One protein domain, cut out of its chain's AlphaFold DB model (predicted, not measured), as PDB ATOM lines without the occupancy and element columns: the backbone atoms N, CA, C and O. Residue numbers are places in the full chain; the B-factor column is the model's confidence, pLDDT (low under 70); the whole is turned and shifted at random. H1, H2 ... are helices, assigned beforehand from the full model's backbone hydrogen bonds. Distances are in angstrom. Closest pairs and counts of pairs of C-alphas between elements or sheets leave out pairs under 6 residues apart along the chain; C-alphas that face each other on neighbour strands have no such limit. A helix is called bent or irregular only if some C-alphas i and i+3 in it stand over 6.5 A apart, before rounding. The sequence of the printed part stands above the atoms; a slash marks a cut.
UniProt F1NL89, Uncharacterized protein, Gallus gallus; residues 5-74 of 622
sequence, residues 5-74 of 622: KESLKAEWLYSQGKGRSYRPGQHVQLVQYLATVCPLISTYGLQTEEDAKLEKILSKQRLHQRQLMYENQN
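Overview. This is residues 5 to 74 of the 622 residues of an uncharacterized protein of Gallus gallus (UniProt F1NL89). One long helix, H3, makes one arm of an open V, and the shorter helix H2 with the link of residues 38 to 43 makes the other. A third helix, H1, lies in the mouth of the V and meets H3 near Lys 5, while residues 59 to 74 of H3 stick out beyond that contact. The printed part has 70 residues with three named helices, H1, H2 and H3 in chain order, and no named strand; its class is all helix. The whole is only just loose, close to extended, with a radius of gyration of the C-alphas of 16.5 A, and it is flat, spanning 52 by 33 by 14 A.

Along the chain. The longest helix is H3, residues 44 to 74, which measures 44.3 A from first to last C-alpha. It begins with C-alpha 44 at (-45.290, 39.377, -34.569) and ends with C-alpha 74 at (-73.421, 35.175, -68.507). H1 is residues 5 to 15, 15.3 A long, and begins with C-alpha 5 at (-52.221, 30.194, -46.443). H2 is residues 27 to 37, 15.2 A long.

Arrangement. H3 touches H1, with 4 pairs of C-alphas within 8 A. The closest C-alphas of the two helices are those of Lys 5 and Leu 54, 6.6 A apart. H3 touches H1 with residues 54 to 58 alone. The lines of H1 and H3 are about perpendicular, at 83 degrees, and their centres are 15.1 A apart. H2 touches no helix: H1 and H2 are apart, and so are H2 and H3. In H1 and H2 every O i to N i+4 pair is within hydrogen-bond range; in H3 25 of 27 are. No helix is bent.

Size, cuts and confidence. The two C-alphas farthest apart are those of Val 28 and Asn 74, at 51.7 A, while the first and last printed C-alphas, of Lys 5 and Asn 74, are 31.0 A apart. The printed part has no cut. The link from H1 to H2, 11 residues, is long, and the link from H2 to H3, 6 residues, is short. Three stretches stand free: residues 23 to 29, of which 27 to 29 belong to H2; residues 39 to 50, of which 44 to 50 belong to H3; and residues 59 to 74 of H3. Without them the body has 35 residues and spans 30 by 17 by 11 A. The mean pLDDT of the printed part is 80.2, and 12 printed residues are under 70, namely residues 40 to 48 and 72 to 74.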
ATOM      1  N   LYS A   5     -53.389  29.343 -46.673       82.56
ATOM      2  CA  LYS A   5     -52.221  30.194 -46.443       82.56
ATOM      3  C   LYS A   5     -50.934  29.388 -46.225       82.56
ATOM      4  O   LYS A   5     -49.887  29.745 -46.754       82.56
ATOM      5  N   GLU A   6     -51.012  28.290 -45.477       83.25
ATOM      6  CA  GLU A   6     -49.882  27.376 -45.263       83.25
ATOM      7  C   GLU A   6     -49.529  26.621 -46.546       83.25
ATOM      8  O   GLU A   6     -48.349  26.430 -46.826       83.25
ATOM      9  N   SER A   7     -50.530  26.267 -47.359       84.75
ATOM     10  CA  SER A   7     -50.333  25.678 -48.687       84.75
ATOM     11  C   SER A   7     -49.591  26.639 -49.610       84.75
ATOM     12  O   SER A   7     -48.577  26.268 -50.189       84.75
ATOM     13  N   LEU A   8     -50.029  27.901 -49.681       85.44
ATOM     14  CA  LEU A   8     -49.376  28.917 -50.508       85.44
ATOM     15  C   LEU A   8     -47.937  29.191 -50.041       85.44
ATOM     16  O   LEU A   8     -47.021  29.320 -50.853       85.44
ATOM     17  N   LYS A   9     -47.710  29.215 -48.721       84.75
ATOM     18  CA  LYS A   9     -46.363  29.333 -48.148       84.75
ATOM     19  C   LYS A   9     -45.497  28.120 -48.501       84.75
ATOM     20  O   LYS A   9     -44.333  28.287 -48.855       84.75
ATOM     21  N   ALA A  10     -46.053  26.911 -48.444       83.88
ATOM     22  CA  ALA A  10     -45.354  25.689 -48.825       83.88
ATOM     23  C   ALA A  10     -45.002  25.669 -50.321       83.88
ATOM     24  O   ALA A  10     -43.871  25.340 -50.668       83.88
ATOM     25  N   GLU A  11     -45.915  26.083 -51.200       87.31
ATOM     26  CA  GLU A  11     -45.674  26.202 -52.645       87.31
ATOM     27  C   GLU A  11     -44.601  27.241 -52.973       87.31
ATOM     28  O   GLU A  11     -43.724  26.999 -53.808       87.31
ATOM     29  N   TRP A  12     -44.612  28.379 -52.277       84.69
ATOM     30  CA  TRP A  12     -43.559  29.379 -52.412       84.69
ATOM     31  C   TRP A  12     -42.195  28.806 -52.005       84.69
ATOM     32  O   TRP A  12     -41.245  28.861 -52.785       84.69
ATOM     33  N   LEU A  13     -42.104  28.152 -50.843       82.50
ATOM     34  CA  LEU A  13     -40.879  27.481 -50.387       82.50
ATOM     35  C   LEU A  13     -40.426  26.357 -51.326       82.50
ATOM     36  O   LEU A  13     -39.227  26.109 -51.483       82.50
ATOM     37  N   TYR A  14     -41.376  25.682 -51.962       83.12
ATOM     38  CA  TYR A  14     -41.117  24.653 -52.959       83.12
ATOM     39  C   TYR A  14     -40.587  25.244 -54.276       83.12
ATOM     40  O   TYR A  14     -39.759  24.624 -54.953       83.12
ATOM     41  N   SER A  15     -41.008  26.462 -54.621       83.25
ATOM     42  CA  SER A  15     -40.536  27.219 -55.790       83.25
ATOM     43  C   SER A  15     -39.131  27.789 -55.590       83.25
ATOM     44  O   SER A  15     -38.361  27.854 -56.540       83.25
ATOM     45  N   GLN A  16     -38.734  28.073 -54.345       78.50
ATOM     46  CA  GLN A  16     -37.361  28.458 -53.978       78.50
ATOM     47  C   GLN A  16     -36.325  27.322 -54.158       78.50
ATOM     48  O   GLN A  16     -35.156  27.476 -53.813       78.50
ATOM     49  N   GLY A  17     -36.730  26.140 -54.645       77.69
ATOM     50  CA  GLY A  17     -35.849  25.025 -55.021       77.69
ATOM     51  C   GLY A  17     -35.268  24.229 -53.847       77.69
ATOM     52  O   GLY A  17     -35.111  23.013 -53.937       77.69
ATOM     53  N   LYS A  18     -35.037  24.870 -52.699       76.75
ATOM     54  CA  LYS A  18     -34.458  24.247 -51.500       76.75
ATOM     55  C   LYS A  18     -35.390  23.233 -50.834       76.75
ATOM     56  O   LYS A  18     -34.914  22.304 -50.205       76.75
ATOM     57  N   GLY A  19     -36.707  23.344 -51.024       72.56
ATOM     58  CA  GLY A  19     -37.657  22.300 -50.618       72.56
ATOM     59  C   GLY A  19     -37.559  21.011 -51.452       72.56
ATOM     60  O   GLY A  19     -37.941  19.948 -50.972       72.56
ATOM     61  N   ARG A  20     -37.015  21.081 -52.678       81.31
ATOM     62  CA  ARG A  20     -36.917  19.956 -53.634       81.31
ATOM     63  C   ARG A  20     -35.642  19.128 -53.479       81.31
ATOM     64  O   ARG A  20     -35.555  18.031 -54.036       81.31
ATOM     65  N   SER A  21     -34.648  19.652 -52.760       80.50
ATOM     66  CA  SER A  21     -33.379  18.961 -52.515       80.50
ATOM     67  C   SER A  21     -33.503  17.856 -51.465       80.50
ATOM     68  O   SER A  21     -32.682  16.940 -51.459       80.50
ATOM     69  N   TYR A  22     -34.539  17.900 -50.619       87.75
ATOM     70  CA  TYR A  22     -34.778  16.875 -49.610       87.75
ATOM     71  C   TYR A  22     -35.387  15.614 -50.233       87.75
ATOM     72  O   TYR A  22     -36.374  15.666 -50.970       87.75
ATOM     73  N   ARG A  23     -34.791  14.459 -49.935       88.19
ATOM     74  CA  ARG A  23     -35.250  13.135 -50.378       88.19
ATOM     75  C   ARG A  23     -35.948  12.377 -49.238       88.19
ATOM     76  O   ARG A  23     -35.726  12.702 -48.067       88.19
ATOM     77  N   PRO A  24     -36.773  11.354 -49.540       86.31
ATOM     78  CA  PRO A  24     -37.316  10.461 -48.516       86.31
ATOM     79  C   PRO A  24     -36.194   9.928 -47.607       86.31
ATOM     80  O   PRO A  24     -35.188   9.427 -48.100       86.31
ATOM     81  N   GLY A  25     -36.339  10.096 -46.288       86.69
ATOM     82  CA  GLY A  25     -35.299   9.795 -45.288       86.69
ATOM     83  C   GLY A  25     -34.601  11.025 -44.685       86.69
ATOM     84  O   GLY A  25     -34.015  10.915 -43.612       86.69
ATOM     85  N   GLN A  26     -34.731  12.213 -45.288       89.56
ATOM     86  CA  GLN A  26     -34.145  13.472 -44.788       89.56
ATOM     87  C   GLN A  26     -35.147  14.350 -44.014       89.56
ATOM     88  O   GLN A  26     -35.126  15.580 -44.086       89.56
ATOM     89  N   HIS A  27     -36.071  13.719 -43.283       89.75
ATOM     90  CA  HIS A  27     -37.153  14.435 -42.604       89.75
ATOM     91  C   HIS A  27     -36.630  15.396 -41.529       89.75
ATOM     92  O   HIS A  27     -37.119  16.515 -41.419       89.75
ATOM     93  N   VAL A  28     -35.593  15.004 -40.784       89.56
ATOM     94  CA  VAL A  28     -35.016  15.836 -39.717       89.56
ATOM     95  C   VAL A  28     -34.382  17.108 -40.285       89.56
ATOM     96  O   VAL A  28     -34.627  18.193 -39.762       89.56
ATOM     97  N   GLN A  29     -33.631  17.006 -41.390       88.19
ATOM     98  CA  GLN A  29     -33.038  18.180 -42.040       88.19
ATOM     99  C   GLN A  29     -34.109  19.092 -42.649       88.19
ATOM    100  O   GLN A  29     -34.012  20.313 -42.532       88.19
ATOM    101  N   LEU A  30     -35.157  18.512 -43.247       88.31
ATOM    102  CA  LEU A  30     -36.294  19.272 -43.766       88.31
ATOM    103  C   LEU A  30     -37.022  20.024 -42.645       88.31
ATOM    104  O   LEU A  30     -37.312  21.205 -42.800       88.31
ATOM    105  N   VAL A  31     -37.290  19.376 -41.510       87.56
ATOM    106  CA  VAL A  31     -37.953  20.011 -40.360       87.56
ATOM    107  C   VAL A  31     -37.087  21.124 -39.774       87.56
ATOM    108  O   VAL A  31     -37.603  22.198 -39.484       87.56
ATOM    109  N   GLN A  32     -35.772  20.923 -39.662       87.56
ATOM    110  CA  GLN A  32     -34.850  21.964 -39.204       87.56
ATOM    111  C   GLN A  32     -34.820  23.163 -40.162       87.56
ATOM    112  O   GLN A  32     -34.849  24.316 -39.734       87.56
ATOM    113  N   TYR A  33     -34.832  22.903 -41.468       87.56
ATOM    114  CA  TYR A  33     -34.946  23.949 -42.477       87.56
ATOM    115  C   TYR A  33     -36.281  24.692 -42.383       87.56
ATOM    116  O   TYR A  33     -36.300  25.917 -42.313       87.56
ATOM    117  N   LEU A  34     -37.400  23.980 -42.287       86.06
ATOM    118  CA  LEU A  34     -38.705  24.610 -42.115       86.06
ATOM    119  C   LEU A  34     -38.793  25.400 -40.804       86.06
ATOM    120  O   LEU A  34     -39.382  26.467 -40.804       86.06
ATOM    121  N   ALA A  35     -38.147  24.965 -39.722       84.69
ATOM    122  CA  ALA A  35     -38.090  25.721 -38.469       84.69
ATOM    123  C   ALA A  35     -37.262  27.016 -38.579       84.69
ATOM    124  O   ALA A  35     -37.519  27.971 -37.851       84.69
ATOM    125  N   THR A  36     -36.281  27.065 -39.487       81.56
ATOM    126  CA  THR A  36     -35.468  28.273 -39.732       81.56
ATOM    127  C   THR A  36     -36.140  29.252 -40.688       81.56
ATOM    128  O   THR A  36     -36.043  30.458 -40.483       81.56
ATOM    129  N   VAL A  37     -36.849  28.758 -41.704       77.75
ATOM    130  CA  VAL A  37     -37.534  29.603 -42.700       77.75
ATOM    131  C   VAL A  37     -38.973  29.944 -42.290       77.75
ATOM    132  O   VAL A  37     -39.521  30.968 -42.692       77.75
ATOM    133  N   CYS A  38     -39.572  29.132 -41.422       76.25
ATOM    134  CA  CYS A  38     -40.848  29.382 -40.759       76.25
ATOM    135  C   CYS A  38     -40.676  29.252 -39.236       76.25
ATOM    136  O   CYS A  38     -41.180  28.288 -38.648       76.25
ATOM    137  N   PRO A  39     -39.984  30.192 -38.566       72.31
ATOM    138  CA  PRO A  39     -39.847  30.133 -37.120       72.31
ATOM    139  C   PRO A  39     -41.227  30.248 -36.475       72.31
ATOM    140  O   PRO A  39     -41.924  31.244 -36.657       72.31
ATOM    141  N   LEU A  40     -41.609  29.249 -35.678       61.97
ATOM    142  CA  LEU A  40     -42.894  29.199 -34.963       61.97
ATOM    143  C   LEU A  40     -43.068  30.344 -33.934       61.97
ATOM    144  O   LEU A  40     -44.140  30.500 -33.361       61.97
ATOM    145  N   ILE A  41     -42.015  31.140 -33.714       50.19
ATOM    146  CA  ILE A  41     -41.912  32.266 -32.769       50.19
ATOM    147  C   ILE A  41     -41.469  33.575 -33.457       50.19
ATOM    148  O   ILE A  41     -41.070  34.522 -32.781       50.19
ATOM    149  N   SER A  42     -41.506  33.640 -34.795       52.97
ATOM    150  CA  SER A  42     -41.045  34.817 -35.546       52.97
ATOM    151  C   SER A  42     -41.830  36.073 -35.154       52.97
ATOM    152  O   SER A  42     -43.054  36.055 -35.024       52.97
ATOM    153  N   THR A  43     -41.104  37.162 -34.925       53.72
ATOM    154  CA  THR A  43     -41.574  38.419 -34.336       53.72
ATOM    155  C   THR A  43     -42.843  38.953 -35.010       53.72
ATOM    156  O   THR A  43     -42.852  39.243 -36.207       53.72
ATOM    157  N   TYR A  44     -43.890  39.125 -34.202       57.78
ATOM    158  CA  TYR A  44     -45.290  39.377 -34.569       57.78
ATOM    159  C   TYR A  44     -45.532  40.511 -35.595       57.78
ATOM    160  O   TYR A  44     -46.544  40.491 -36.282       57.78
ATOM    161  N   GLY A  45     -44.619  41.482 -35.734       58.97
ATOM    162  CA  GLY A  45     -44.810  42.668 -36.585       58.97
ATOM    163  C   GLY A  45     -44.502  42.503 -38.081       58.97
ATOM    164  O   GLY A  45     -45.135  43.162 -38.898       58.97
ATOM    165  N   LEU A  46     -43.567  41.627 -38.471       56.81
ATOM    166  CA  LEU A  46     -43.256  41.389 -39.896       56.81
ATOM    167  C   LEU A  46     -44.162  40.310 -40.497       56.81
ATOM    168  O   LEU A  46     -44.597  40.421 -41.644       56.81
ATOM    169  N   GLN A  47     -44.544  39.320 -39.684       65.50
ATOM    170  CA  GLN A  47     -45.489  38.287 -40.091       65.50
ATOM    171  C   GLN A  47     -46.861  38.890 -40.417       65.50
ATOM    172  O   GLN A  47     -47.475  38.437 -41.366       65.50
ATOM    173  N   THR A  48     -47.328  39.941 -39.731       67.25
ATOM    174  CA  THR A  48     -48.609  40.590 -40.073       67.25
ATOM    175  C   THR A  48     -48.620  41.223 -41.460       67.25
ATOM    176  O   THR A  48     -49.656  41.208 -42.119       67.25
ATOM    177  N   GLU A  49     -47.489  41.752 -41.931       75.00
ATOM    178  CA  GLU A  49     -47.409  42.341 -43.269       75.00
ATOM    179  C   GLU A  49     -47.348  41.254 -44.348       75.00
ATOM    180  O   GLU A  49     -48.077  41.313 -45.339       75.00
ATOM    181  N   GLU A  50     -46.518  40.228 -44.146       78.38
ATOM    182  CA  GLU A  50     -46.471  39.058 -45.028       78.38
ATOM    183  C   GLU A  50     -47.814  38.321 -45.055       78.38
ATOM    184  O   GLU A  50     -48.298  37.926 -46.114       78.38
ATOM    185  N   ASP A  51     -48.471  38.210 -43.907       77.81
ATOM    186  CA  ASP A  51     -49.785  37.601 -43.763       77.81
ATOM    187  C   ASP A  51     -50.871  38.424 -44.442       77.81
ATOM    188  O   ASP A  51     -51.724  37.851 -45.116       77.81
ATOM    189  N   ALA A  52     -50.824  39.753 -44.330       83.12
ATOM    190  CA  ALA A  52     -51.730  40.636 -45.054       83.12
ATOM    191  C   ALA A  52     -51.528  40.523 -46.574       83.12
ATOM    192  O   ALA A  52     -52.499  40.540 -47.331       83.12
ATOM    193  N   LYS A  53     -50.281  40.355 -47.037       88.00
ATOM    194  CA  LYS A  53     -49.975  40.093 -48.453       88.00
ATOM    195  C   LYS A  53     -50.538  38.745 -48.903       88.00
ATOM    196  O   LYS A  53     -51.177  38.689 -49.953       88.00
ATOM    197  N   LEU A  54     -50.359  37.686 -48.113       86.50
ATOM    198  CA  LEU A  54     -50.924  36.365 -48.406       86.50
ATOM    199  C   LEU A  54     -52.456  36.411 -48.441       86.50
ATOM    200  O   LEU A  54     -53.051  35.908 -49.390       86.50
ATOM    201  N   GLU A  55     -53.105  37.081 -47.487       87.06
ATOM    202  CA  GLU A  55     -54.561  37.261 -47.506       87.06
ATOM    203  C   GLU A  55     -55.031  38.070 -48.714       87.06
ATOM    204  O   GLU A  55     -56.039  37.717 -49.319       87.06
ATOM    205  N   LYS A  56     -54.285  39.095 -49.140       91.31
ATOM    206  CA  LYS A  56     -54.594  39.850 -50.363       91.31
ATOM    207  C   LYS A  56     -54.500  38.979 -51.620       91.31
ATOM    208  O   LYS A  56     -55.306  39.124 -52.539       91.31
ATOM    209  N   ILE A  57     -53.527  38.070 -51.676       91.44
ATOM    210  CA  ILE A  57     -53.397  37.110 -52.778       91.44
ATOM    211  C   ILE A  57     -54.583  36.145 -52.767       91.44
ATOM    212  O   ILE A  57     -55.238  35.971 -53.794       91.44
ATOM    213  N   LEU A  58     -54.915  35.577 -51.608       88.81
ATOM    214  CA  LEU A  58     -56.044  34.658 -51.471       88.81
ATOM    215  C   LEU A  58     -57.385  35.349 -51.739       88.81
ATOM    216  O   LEU A  58     -58.257  34.770 -52.385       88.81
ATOM    217  N   SER A  59     -57.567  36.599 -51.312       87.25
ATOM    218  CA  SER A  59     -58.776  37.373 -51.599       87.25
ATOM    219  C   SER A  59     -58.902  37.664 -53.091       87.25
ATOM    220  O   SER A  59     -59.991  37.525 -53.644       87.25
ATOM    221  N   LYS A  60     -57.791  38.006 -53.759       93.88
ATOM    222  CA  LYS A  60     -57.757  38.187 -55.215       93.88
ATOM    223  C   LYS A  60     -58.074  36.875 -55.936       93.88
ATOM    224  O   LYS A  60     -58.862  36.891 -56.874       93.88
ATOM    225  N   GLN A  61     -57.539  35.749 -55.465       91.00
ATOM    226  CA  GLN A  61     -57.840  34.423 -56.007       91.00
ATOM    227  C   GLN A  61     -59.332  34.082 -55.866       91.00
ATOM    228  O   GLN A  61     -59.957  33.685 -56.844       91.00
ATOM    229  N   ARG A  62     -59.930  34.298 -54.685       92.25
ATOM    230  CA  ARG A  62     -61.370  34.076 -54.446       92.25
ATOM    231  C   ARG A  62     -62.245  34.989 -55.308       92.25
ATOM    232  O   ARG A  62     -63.263  34.542 -55.826       92.25
ATOM    233  N   LEU A  63     -61.863  36.259 -55.459       90.25
ATOM    234  CA  LEU A  63     -62.587  37.216 -56.298       90.25
ATOM    235  C   LEU A  63     -62.532  36.810 -57.770       90.25
ATOM    236  O   LEU A  63     -63.567  36.777 -58.425       90.25
ATOM    237  N   HIS A  64     -61.350  36.453 -58.267       90.62
ATOM    238  CA  HIS A  64     -61.176  35.983 -59.635       90.62
ATOM    239  C   HIS A  64     -61.964  34.695 -59.894       90.62
ATOM    240  O   HIS A  64     -62.691  34.608 -60.876       90.62
ATOM    241  N   GLN A  65     -61.912  33.729 -58.972       90.00
ATOM    242  CA  GLN A  65     -62.704  32.503 -59.072       90.00
ATOM    243  C   GLN A  65     -64.207  32.804 -59.134       90.00
ATOM    244  O   GLN A  65     -64.934  32.191 -59.910       90.00
ATOM    245  N   ARG A  66     -64.679  33.783 -58.354       89.75
ATOM    246  CA  ARG A  66     -66.067  34.248 -58.409       89.75
ATOM    247  C   ARG A  66     -66.389  34.938 -59.739       89.75
ATOM    248  O   ARG A  66     -67.468  34.723 -60.272       89.75
ATOM    249  N   GLN A  67     -65.473  35.741 -60.274       91.12
ATOM    250  CA  GLN A  67     -65.643  36.401 -61.568       91.12
ATOM    251  C   GLN A  67     -65.759  35.382 -62.703       91.12
ATOM    252  O   GLN A  67     -66.711  35.464 -63.465       91.12
ATOM    253  N   LEU A  68     -64.886  34.371 -62.742       86.69
ATOM    254  CA  LEU A  68     -64.966  33.280 -63.719       86.69
ATOM    255  C   LEU A  68     -66.307  32.537 -63.659       86.69
ATOM    256  O   LEU A  68     -66.850  32.167 -64.698       86.69
ATOM    257  N   MET A  69     -66.856  32.345 -62.453       82.06
ATOM    258  CA  MET A  69     -68.178  31.736 -62.271       82.06
ATOM    259  C   MET A  69     -69.298  32.622 -62.829       82.06
ATOM    260  O   MET A  69     -70.217  32.101 -63.449       82.06
ATOM    261  N   TYR A  70     -69.237  33.944 -62.643       78.88
ATOM    262  CA  TYR A  70     -70.228  34.863 -63.215       78.88
ATOM    263  C   TYR A  70     -70.075  35.050 -64.728       78.88
ATOM    264  O   TYR A  70     -71.076  35.217 -65.414       78.88
ATOM    265  N   GLU A  71     -68.854  34.998 -65.253       75.81
ATOM    266  CA  GLU A  71     -68.565  35.075 -66.689       75.81
ATOM    267  C   GLU A  71     -69.094  33.832 -67.418       75.81
ATOM    268  O   GLU A  71     -69.860  33.960 -68.367       75.81
ATOM    269  N   ASN A  72     -68.848  32.632 -66.873       61.69
ATOM    270  CA  ASN A  72     -69.403  31.380 -67.408       61.69
ATOM    271  C   ASN A  72     -70.938  31.289 -67.317       61.69
ATOM    272  O   ASN A  72     -71.548  30.532 -68.065       61.69
ATOM    273  N   GLN A  73     -71.574  32.023 -66.399       58.72
ATOM    274  CA  GLN A  73     -73.037  32.047 -66.256       58.72
ATOM    275  C   GLN A  73     -73.702  33.151 -67.097       58.72
ATOM    276  O   GLN A  73     -74.921  33.126 -67.251       58.72
ATOM    277  N   ASN A  74     -72.930  34.105 -67.631       53.09
ATOM    278  CA  ASN A  74     -73.421  35.175 -68.507       53.09
ATOM    279  C   ASN A  74     -73.260  34.858 -70.007       53.09
ATOM    280  O   ASN A  74     -73.847  35.558 -70.828       53.09
TER     281      ASN A  74